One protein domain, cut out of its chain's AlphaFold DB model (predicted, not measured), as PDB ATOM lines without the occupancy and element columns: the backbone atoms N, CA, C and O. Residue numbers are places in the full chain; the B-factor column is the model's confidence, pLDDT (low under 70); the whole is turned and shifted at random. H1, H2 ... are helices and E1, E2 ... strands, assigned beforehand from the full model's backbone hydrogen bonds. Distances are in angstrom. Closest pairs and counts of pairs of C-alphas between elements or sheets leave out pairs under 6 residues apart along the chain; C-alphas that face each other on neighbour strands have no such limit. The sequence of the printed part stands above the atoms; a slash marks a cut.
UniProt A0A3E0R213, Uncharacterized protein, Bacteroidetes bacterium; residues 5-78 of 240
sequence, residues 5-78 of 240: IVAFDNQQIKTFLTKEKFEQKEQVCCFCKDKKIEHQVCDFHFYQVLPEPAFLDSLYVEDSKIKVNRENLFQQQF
ATOM      1  N   ILE A   5      72.691  56.176  39.553       79.25
ATOM      2  CA  ILE A   5      73.958  56.859  39.317       79.25
ATOM      3  C   ILE A   5      74.423  56.456  37.927       79.25
ATOM      4  O   ILE A   5      74.639  55.272  37.668       79.25
ATOM      5  N   VAL A   6      74.611  57.435  37.059       79.88
ATOM      6  CA  VAL A   6      75.269  57.238  35.771       79.88
ATOM      7  C   VAL A   6      76.681  57.780  35.898       79.88
ATOM      8  O   VAL A   6      76.862  58.892  36.379       79.88
ATOM      9  N   ALA A   7      77.674  56.989  35.517       82.19
ATOM     10  CA  ALA A   7      79.074  57.369  35.559       82.19
ATOM     11  C   ALA A   7      79.706  57.210  34.187       82.19
ATOM     12  O   ALA A   7      79.286  56.383  33.375       82.19
ATOM     13  N   PHE A   8      80.744  57.996  33.963       84.94
ATOM     14  CA  PHE A   8      81.470  58.005  32.715       84.94
ATOM     15  C   PHE A   8      82.884  57.387  32.881       84.94
ATOM     16  O   PHE A   8      83.694  57.944  33.616       84.94
ATOM     17  N   ASP A   9      83.173  56.259  32.205       82.12
ATOM     18  CA  ASP A   9      84.421  55.464  32.259       82.12
ATOM     19  C   ASP A   9      85.023  55.248  30.847       82.12
ATOM     20  O   ASP A   9      84.448  54.534  30.032       82.12
ATOM     21  N   ASN A  10      86.160  55.878  30.522       82.19
ATOM     22  CA  ASN A  10      86.874  55.772  29.226       82.19
ATOM     23  C   ASN A  10      85.991  55.792  27.946       82.19
ATOM     24  O   ASN A  10      85.893  54.840  27.179       82.19
ATOM     25  N   GLN A  11      85.316  56.910  27.739       79.50
ATOM     26  CA  GLN A  11      84.221  57.174  26.778       79.50
ATOM     27  C   GLN A  11      82.969  56.267  26.855       79.50
ATOM     28  O   GLN A  11      82.048  56.436  26.063       79.50
ATOM     29  N   GLN A  12      82.864  55.380  27.849       82.25
ATOM     30  CA  GLN A  12      81.707  54.511  28.060       82.25
ATOM     31  C   GLN A  12      80.846  54.946  29.245       82.25
ATOM     32  O   GLN A  12      81.333  55.235  30.337       82.25
ATOM     33  N   ILE A  13      79.533  54.922  29.050       85.69
ATOM     34  CA  ILE A  13      78.558  55.165  30.110       85.69
ATOM     35  C   ILE A  13      78.352  53.883  30.924       85.69
ATOM     36  O   ILE A  13      78.244  52.786  30.373       85.69
ATOM     37  N   LYS A  14      78.297  54.022  32.249       85.69
ATOM     38  CA  LYS A  14      78.018  52.952  33.215       85.69
ATOM     39  C   LYS A  14      76.862  53.373  34.125       85.69
ATOM     40  O   LYS A  14      76.792  54.527  34.533       85.69
ATOM     41  N   THR A  15      75.995  52.434  34.496       81.38
ATOM     42  CA  THR A  15      74.751  52.716  35.235       81.38
ATOM     43  C   THR A  15      74.662  51.882  36.520       81.38
ATOM     44  O   THR A  15      74.914  50.680  36.503       81.38
ATOM     45  N   PHE A  16      74.294  52.504  37.648       79.38
ATOM     46  CA  PHE A  16      74.295  51.906  38.997       79.38
ATOM     47  C   PHE A  16      73.113  52.397  39.858       79.38
ATOM     48  O   PHE A  16      72.549  53.437  39.567       79.38
ATOM     49  N   LEU A  17      72.752  51.711  40.954       71.75
ATOM     50  CA  LEU A  17      71.487  51.947  41.695       71.75
ATOM     51  C   LEU A  17      71.590  52.579  43.111       71.75
ATOM     52  O   LEU A  17      70.581  52.646  43.814       71.75
ATOM     53  N   THR A  18      72.766  53.008  43.598       69.81
ATOM     54  CA  THR A  18      72.934  53.329  45.040       69.81
ATOM     55  C   THR A  18      73.555  54.700  45.334       69.81
ATOM     56  O   THR A  18      74.776  54.814  45.423       69.81
ATOM     57  N   LYS A  19      72.713  55.713  45.589       64.62
ATOM     58  CA  LYS A  19      73.096  57.081  46.017       64.62
ATOM     59  C   LYS A  19      73.647  57.189  47.435       64.62
ATOM     60  O   LYS A  19      74.534  57.998  47.676       64.62
ATOM     61  N   GLU A  20      73.168  56.343  48.342       64.62
ATOM     62  CA  GLU A  20      73.503  56.365  49.775       64.62
ATOM     63  C   GLU A  20      75.017  56.281  50.055       64.62
ATOM     64  O   GLU A  20      75.502  56.848  51.028       64.62
ATOM     65  N   LYS A  21      75.782  55.643  49.158       57.78
ATOM     66  CA  LYS A  21      77.246  55.537  49.248       57.78
ATOM     67  C   LYS A  21      78.014  56.700  48.602       57.78
ATOM     68  O   LYS A  21      79.198  56.855  48.865       57.78
ATOM     69  N   PHE A  22      77.385  57.497  47.736       61.28
ATOM     70  CA  PHE A  22      78.082  58.545  46.978       61.28
ATOM     71  C   PHE A  22      78.259  59.847  47.775       61.28
ATOM     72  O   PHE A  22      79.263  60.537  47.626       61.28
ATOM     73  N   GLU A  23      77.307  60.195  48.643       60.69
ATOM     74  CA  GLU A  23      77.259  61.511  49.307       60.69
ATOM     75  C   GLU A  23      78.307  61.702  50.428       60.69
ATOM     76  O   GLU A  23      78.462  62.804  50.958       60.69
ATOM     77  N   GLN A  24      79.090  60.671  50.759       58.59
ATOM     78  CA  GLN A  24      80.214  60.766  51.693       58.59
ATOM     79  C   GLN A  24      81.497  61.105  50.910       58.59
ATOM     80  O   GLN A  24      82.081  60.250  50.249       58.59
ATOM     81  N   LYS A  25      81.926  62.376  50.968       49.16
ATOM     82  CA  LYS A  25      82.932  63.035  50.095       49.16
ATOM     83  C   LYS A  25      84.299  62.337  49.901       49.16
ATOM     84  O   LYS A  25      85.016  62.717  48.982       49.16
ATOM     85  N   GLU A  26      84.665  61.328  50.694       52.38
ATOM     86  CA  GLU A  26      85.896  60.529  50.512       52.38
ATOM     87  C   GLU A  26      85.707  59.274  49.629       52.38
ATOM     88  O   GLU A  26      86.682  58.626  49.247       52.38
ATOM     89  N   GLN A  27      84.472  58.910  49.264       57.72
ATOM     90  CA  GLN A  27      84.160  57.567  48.757       57.72
ATOM     91  C   GLN A  27      84.018  57.433  47.242       57.72
ATOM     92  O   GLN A  27      83.762  56.327  46.784       57.72
ATOM     93  N   VAL A  28      84.239  58.474  46.432       61.00
ATOM     94  CA  VAL A  28      84.149  58.322  44.963       61.00
ATOM     95  C   VAL A  28      85.153  57.273  44.459       61.00
ATOM     96  O   VAL A  28      84.781  56.355  43.734       61.00
ATOM     97  N   CYS A  29      86.403  57.325  44.934       59.62
ATOM     98  CA  CYS A  29      87.424  56.318  44.616       59.62
ATOM     99  C   CYS A  29      87.052  54.922  45.154       59.62
ATOM    100  O   CYS A  29      87.246  53.918  44.469       59.62
ATOM    101  N   CYS A  30      86.471  54.843  46.356       63.59
ATOM    102  CA  CYS A  30      86.014  53.583  46.950       63.59
ATOM    103  C   CYS A  30      84.818  52.982  46.197       63.59
ATOM    104  O   CYS A  30      84.784  51.777  45.987       63.59
ATOM    105  N   PHE A  31      83.881  53.803  45.724       69.38
ATOM    106  CA  PHE A  31      82.739  53.383  44.915       69.38
ATOM    107  C   PHE A  31      83.193  52.807  43.573       69.38
ATOM    108  O   PHE A  31      82.742  51.728  43.187       69.38
ATOM    109  N   CYS A  32      84.128  53.481  42.891       68.06
ATOM    110  CA  CYS A  32      84.720  52.964  41.659       68.06
ATOM    111  C   CYS A  32      85.403  51.607  41.895       68.06
ATOM    112  O   CYS A  32      85.183  50.675  41.125       68.06
ATOM    113  N   LYS A  33      86.145  51.454  43.002       71.00
ATOM    114  CA  LYS A  33      86.760  50.174  43.401       71.00
ATOM    115  C   LYS A  33      85.723  49.084  43.700       71.00
ATOM    116  O   LYS A  33      85.825  47.993  43.147       71.00
ATOM    117  N   ASP A  34      84.706  49.379  44.513       72.75
ATOM    118  CA  ASP A  34      83.619  48.453  44.876       72.75
ATOM    119  C   ASP A  34      82.864  47.941  43.640       72.75
ATOM    120  O   ASP A  34      82.447  46.783  43.578       72.75
ATOM    121  N   LYS A  35      82.673  48.813  42.644       75.31
ATOM    122  CA  LYS A  35      82.001  48.492  41.381       75.31
ATOM    123  C   LYS A  35      82.933  47.934  40.308       75.31
ATOM    124  O   LYS A  35      82.453  47.662  39.211       75.31
ATOM    125  N   LYS A  36      84.212  47.709  40.631       74.75
ATOM    126  CA  LYS A  36      85.244  47.226  39.701       74.75
ATOM    127  C   LYS A  36      85.327  48.075  38.428       74.75
ATOM    128  O   LYS A  36      85.429  47.541  37.330       74.75
ATOM    129  N   ILE A  37      85.234  49.395  38.570       73.88
ATOM    130  CA  ILE A  37      85.442  50.313  37.451       73.88
ATOM    131  C   ILE A  37      86.946  50.357  37.178       73.88
ATOM    132  O   ILE A  37      87.729  50.707  38.061       73.88
ATOM    133  N   GLU A  38      87.338  49.916  35.984       69.25
ATOM    134  CA  GLU A  38      88.737  49.646  35.634       69.25
ATOM    135  C   GLU A  38      89.518  50.915  35.267       69.25
ATOM    136  O   GLU A  38      90.743  50.922  35.399       69.25
ATOM    137  N   HIS A  39      88.838  52.000  34.869       75.62
ATOM    138  CA  HIS A  39      89.479  53.266  34.505       75.62
ATOM    139  C   HIS A  39      88.962  54.459  35.328       75.62
ATOM    140  O   HIS A  39      88.155  54.341  36.256       75.62
ATOM    141  N   GLN A  40      89.534  55.630  35.048       75.56
ATOM    142  CA  GLN A  40      89.232  56.866  35.756       75.56
ATOM    143  C   GLN A  40      87.826  57.362  35.405       75.56
ATOM    144  O   GLN A  40      87.530  57.643  34.243       75.56
ATOM    145  N   VAL A  41      86.997  57.542  36.434       76.00
ATOM    146  CA  VAL A  41      85.686  58.182  36.300       76.00
ATOM    147  C   VAL A  41      85.831  59.694  36.412       76.00
ATOM    148  O   VAL A  41      86.353  60.192  37.412       76.00
ATOM    149  N   CYS A  42      85.354  60.417  35.399       76.81
ATOM    150  CA  CYS A  42      85.470  61.878  35.326       76.81
ATOM    151  C   CYS A  42      84.170  62.625  35.653       76.81
ATOM    152  O   CYS A  42      84.232  63.806  35.985       76.81
ATOM    153  N   ASP A  43      83.011  61.964  35.567       83.38
ATOM    154  CA  ASP A  43      81.706  62.610  35.744       83.38
ATOM    155  C   ASP A  43      80.629  61.642  36.263       83.38
ATOM    156  O   ASP A  43      80.716  60.427  36.049       83.38
ATOM    157  N   PHE A  44      79.611  62.198  36.934       83.06
ATOM    158  CA  PHE A  44      78.475  61.475  37.511       83.06
ATOM    159  C   PHE A  44      77.152  62.239  37.349       83.06
ATOM    160  O   PHE A  44      77.090  63.446  37.573       83.06
ATOM    161  N   HIS A  45      76.057  61.516  37.090       84.69
ATOM    162  CA  HIS A  45      74.690  62.045  37.124       84.69
ATOM    163  C   HIS A  45      73.802  61.250  38.090       84.69
ATOM    164  O   HIS A  45      73.874  60.021  38.132       84.69
ATOM    165  N   PHE A  46      72.946  61.947  38.846       82.00
ATOM    166  CA  PHE A  46      72.095  61.365  39.890       82.00
ATOM    167  C   PHE A  46      70.618  61.548  39.573       82.00
ATOM    168  O   PHE A  46      70.143  62.677  39.464       82.00
ATOM    169  N   TYR A  47      69.874  60.446  39.530       79.94
ATOM    170  CA  TYR A  47      68.426  60.463  39.342       79.94
ATOM    171  C   TYR A  47      67.728  59.923  40.582       79.94
ATOM    172  O   TYR A  47      67.855  58.746  40.909       79.94
ATOM    173  N   GLN A  48      66.976  60.787  41.268       75.56
ATOM    174  CA  GLN A  48      66.220  60.410  42.471       75.56
ATOM    175  C   GLN A  48      65.113  59.385  42.185       75.56
ATOM    176  O   GLN A  48      64.719  58.645  43.084       75.56
ATOM    177  N   VAL A  49      64.635  59.357  40.941       78.62
ATOM    178  CA  VAL A  49      63.688  58.386  40.391       78.62
ATOM    179  C   VAL A  49      64.379  57.699  39.222       78.62
ATOM    180  O   VAL A  49      65.142  58.347  38.508       78.62
ATOM    181  N   LEU A  50      64.145  56.400  39.033       79.44
ATOM    182  CA  LEU A  50      64.703  55.681  37.890       79.44
ATOM    183  C   LEU A  50      64.176  56.311  36.588       79.44
ATOM    184  O   LEU A  50      62.961  56.353  36.405       79.44
ATOM    185  N   PRO A  51      65.058  56.831  35.718       78.38
ATOM    186  CA  PRO A  51      64.647  57.384  34.439       78.38
ATOM    187  C   PRO A  51      64.182  56.275  33.490       78.38
ATOM    188  O   PRO A  51      64.598  55.120  33.608       78.38
ATOM    189  N   GLU A  52      63.349  56.657  32.524       81.00
ATOM    190  CA  GLU A  52      62.891  55.778  31.447       81.00
ATOM    191  C   GLU A  52      64.072  55.221  30.623       81.00
ATOM    192  O   GLU A  52      65.061  55.935  30.423       81.00
ATOM    193  N   PRO A  53      63.982  53.992  30.074       82.31
ATOM    194  CA  PRO A  53      65.048  53.399  29.260       82.31
ATOM    195  C   PRO A  53      65.503  54.283  28.091       82.31
ATOM    196  O   PRO A  53      66.698  54.511  27.934       82.31
ATOM    197  N   ALA A  54      64.560  54.888  27.356       82.19
ATOM    198  CA  ALA A  54      64.863  55.812  26.257       82.19
ATOM    199  C   ALA A  54      65.698  57.023  26.715       82.19
ATOM    200  O   ALA A  54      66.559  57.536  26.005       82.19
ATOM    201  N   PHE A  55      65.481  57.490  27.947       84.56
ATOM    202  CA  PHE A  55      66.307  58.553  28.499       84.56
ATOM    203  C   PHE A  55      67.753  58.092  28.707       84.56
ATOM    204  O   PHE A  55      68.676  58.830  28.364       84.56
ATOM    205  N   LEU A  56      67.968  56.873  29.204       85.56
ATOM    206  CA  LEU A  56      69.309  56.318  29.401       85.56
ATOM    207  C   LEU A  56      70.054  56.081  28.090       85.56
ATOM    208  O   LEU A  56      71.228  56.434  27.996       85.56
ATOM    209  N   ASP A  57      69.360  55.570  27.080       87.00
ATOM    210  CA  ASP A  57      69.919  55.301  25.752       87.00
ATOM    211  C   ASP A  57      70.215  56.588  24.957       87.00
ATOM    212  O   ASP A  57      70.929  56.566  23.952       87.00
ATOM    213  N   SER A  58      69.692  57.729  25.410       88.88
ATOM    214  CA  SER A  58      70.006  59.044  24.851       88.88
ATOM    215  C   SER A  58      71.258  59.695  25.441       88.88
ATOM    216  O   SER A  58      71.700  60.739  24.951       88.88
ATOM    217  N   LEU A  59      71.832  59.126  26.502       91.31
ATOM    218  CA  LEU A  59      73.023  59.682  27.132       91.31
ATOM    219  C   LEU A  59      74.262  59.414  26.272       91.31
ATOM    220  O   LEU A  59      74.440  58.331  25.720       91.31
ATOM    221  N   TYR A  60      75.150  60.400  26.184       91.12
ATOM    222  CA  TYR A  60      76.437  60.274  25.504       91.12
ATOM    223  C   TYR A  60      77.526  61.050  26.247       91.12
ATOM    224  O   TYR A  60      77.254  61.823  27.166       91.12
ATOM    225  N   VAL A  61      78.776  60.814  25.858       89.62
ATOM    226  CA  VAL A  61      79.946  61.451  26.460       89.62
ATOM    227  C   VAL A  61      80.486  62.502  25.505       89.62
ATOM    228  O   VAL A  61      80.833  62.187  24.371       89.62
ATOM    229  N   GLU A  62      80.615  63.737  25.980       89.12
ATOM    230  CA  GLU A  62      81.246  64.828  25.236       89.12
ATOM    231  C   GLU A  62      81.900  65.803  26.215       89.12
ATOM    232  O   GLU A  62      81.342  66.110  27.268       89.12
ATOM    233  N   ASP A  63      83.107  66.273  25.894       89.31
ATOM    234  CA  ASP A  63      83.904  67.164  26.752       89.31
ATOM    235  C   ASP A  63      84.099  66.635  28.184       89.31
ATOM    236  O   ASP A  63      84.056  67.384  29.160       89.31
ATOM    237  N   SER A  64      84.305  65.320  28.319       85.69
ATOM    238  CA  SER A  64      84.414  64.622  29.614       85.69
ATOM    239  C   SER A  64      83.181  64.757  30.516       85.69
ATOM    240  O   SER A  64      83.296  64.579  31.727       85.69
ATOM    241  N   LYS A  65      82.011  65.057  29.940       86.88
ATOM    242  CA  LYS A  65      80.736  65.154  30.652       86.88
ATOM    243  C   LYS A  65      79.686  64.232  30.054       86.88
ATOM    244  O   LYS A  65      79.665  63.999  28.844       86.88
ATOM    245  N   ILE A  66      78.785  63.753  30.907       90.44
ATOM    246  CA  ILE A  66      77.571  63.063  30.474       90.44
ATOM    247  C   ILE A  66      76.601  64.121  29.947       90.44
ATOM    248  O   ILE A  66      76.166  65.014  30.680       90.44
ATOM    249  N   LYS A  67      76.253  64.018  28.667       88.56
ATOM    250  CA  LYS A  67      75.278  64.876  27.994       88.56
ATOM    251  C   LYS A  67      74.087  64.048  27.520       88.56
ATOM    252  O   LYS A  67      74.150  62.826  27.428       88.56
ATOM    253  N   VAL A  68      72.981  64.732  27.243       88.75
ATOM    254  CA  VAL A  68      71.749  64.128  26.720       88.75
ATOM    255  C   VAL A  68      71.651  64.481  25.245       88.75
ATOM    256  O   VAL A  68      71.564  65.663  24.906       88.75
ATOM    257  N   ASN A  69      71.635  63.484  24.364       88.50
ATOM    258  CA  ASN A  69      71.313  63.699  22.963       88.50
ATOM    259  C   ASN A  69      69.795  63.872  22.864       88.50
ATOM    260  O   ASN A  69      69.045  62.902  22.844       88.50
ATOM    261  N   ARG A  70      69.345  65.131  22.852       80.56
ATOM    262  CA  ARG A  70      67.916  65.469  22.846       80.56
ATOM    263  C   ARG A  70      67.200  64.972  21.597       80.56
ATOM    264  O   ARG A  70      66.052  64.577  21.711       80.56
ATOM    265  N   GLU A  71      67.867  64.961  20.449       80.06
ATOM    266  CA  GLU A  71      67.307  64.434  19.204       80.06
ATOM    267  C   GLU A  71      67.131  62.914  19.267       80.06
ATOM    268  O   GLU A  71      66.050  62.417  18.976       80.06
ATOM    269  N   ASN A  72      68.139  62.179  19.739       84.06
ATOM    270  CA  ASN A  72      68.030  60.733  19.931       84.06
ATOM    271  C   ASN A  72      66.969  60.386  20.989       84.06
ATOM    272  O   ASN A  72      66.119  59.535  20.755       84.06
ATOM    273  N   LEU A  73      66.956  61.101  22.121       81.44
ATOM    274  CA  LEU A  73      65.922  60.956  23.149       81.44
ATOM    275  C   LEU A  73      64.524  61.114  22.553       81.44
ATOM    276  O   LEU A  73      63.645  60.291  22.783       81.44
ATOM    277  N   PHE A  74      64.348  62.168  21.763       76.56
ATOM    278  CA  PHE A  74      63.101  62.462  21.091       76.56
ATOM    279  C   PHE A  74      62.711  61.324  20.135       76.56
ATOM    280  O   PHE A  74      61.612  60.788  20.216       76.56
ATOM    281  N   GLN A  75      63.637  60.875  19.287       79.38
ATOM    282  CA  GLN A  75      63.410  59.769  18.353       79.38
ATOM    283  C   GLN A  75      63.062  58.444  19.045       79.38
ATOM    284  O   GLN A  75      62.284  57.668  18.501       79.38
ATOM    285  N   GLN A  76      63.605  58.184  20.233       78.19
ATOM    286  CA  GLN A  76      63.320  56.976  21.013       78.19
ATOM    287  C   GLN A  76      62.002  57.056  21.795       78.19
ATOM    288  O   GLN A  76      61.415  56.025  22.121       78.19
ATOM    289  N   GLN A  77      61.532  58.264  22.111       77.06
ATOM    290  CA  GLN A  77      60.277  58.489  22.829       77.06
ATOM    291  C   GLN A  77      59.041  58.432  21.927       77.06
ATOM    292  O   GLN A  77      57.930  58.302  22.441       77.06
ATOM    293  N   PHE A  78      59.208  58.517  20.606       77.19
ATOM    294  CA  PHE A  78      58.101  58.593  19.656       77.19
ATOM    295  C   PHE A  78      58.196  57.545  18.555       77.19
ATOM    296  O   PHE A  78      59.270  57.083  18.183       77.19
TER     297      PHE A  78
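AT A GLANCE: This is residues 5 to 78 of the 240 residues of an uncharacterized protein of Bacteroidetes bacterium (UniProt A0A3E0R213). What shape do these atoms make? They make a small sandwich, the three-stranded sheet E2 E1 E3 partly face to face with the hairpin E4 and E5, their strands crossed at 42 degrees. H1 lies at one end of the long axis, and H2 and H3 pack on each other toward the opposite end. What is it made of, and how large is it? The printed part has 74 residues with five named strands and three named helices, in the order E1 E2 H1 E3 H2 E4 E5 H3, both sheets antiparallel, the class mixed. It is compact, with a radius of gyration of the C-alphas of 13.0 A, yet elongated, spanning 41 by 25 by 18 A.

HOW THE PARTS SIT: How is the larger sheet paired? E1, residues 5 to 9, is the inner strand, and it forms a hairpin with E2, residues 12 to 16, antiparallel at 152 degrees, with N 7 and O 14 at 2.8 A. On its other side is E3, residues 41 to 47, antiparallel at 161 degrees, with N 45 and O 6 at 2.8 A. Where is the first helix? H1, residues 28 to 34, only grazes this sheet, with its residues 28 to 32. E2, H1 and E3 form a split strand-helix-strand unit, two strands that run the same way with E1 between them, and its crossover is right-handed. What faces the sheet? The hairpin of E4, residues 59 to 62, and E5, residues 65 to 68, is antiparallel at 137 degrees, with N 67 and O 60 at 2.8 A. The closest C-alphas of E3 and E5 are those of Asp 43 and Lys 65, 5.8 A apart. How do the other helices stand? H2, residues 53 to 57, touches H3, residues 70 to 77, the closest C-alphas being those of Ala 54 and Gln 76 at 5.6 A. Each O i to N i+4 pair in H1, H2 and H3 is within hydrogen-bond range.

IN THESE COORDINATES: Where do the elements begin and end? E1 begins at C-alpha 5, (73.958, 56.859, 39.317), and H3 ends at C-alpha 77, (60.277, 58.489, 22.829). Which are longer? E3 measures 17.7 A, E2 13.5 A, E1 12.7 A and H3 10.3 A from first to last C-alpha.

THE WHOLE: How far does it reach? The two C-alphas farthest apart, those of Glu 26 and Phe 78, are 41.6 A apart, and the printed part has no cut. Which link is long, and where is confidence low? The link from E2 to H1, 11 residues, is long. The mean pLDDT of the printed part is 77.4, and residues 18 to 32 and residue 38 are under 70.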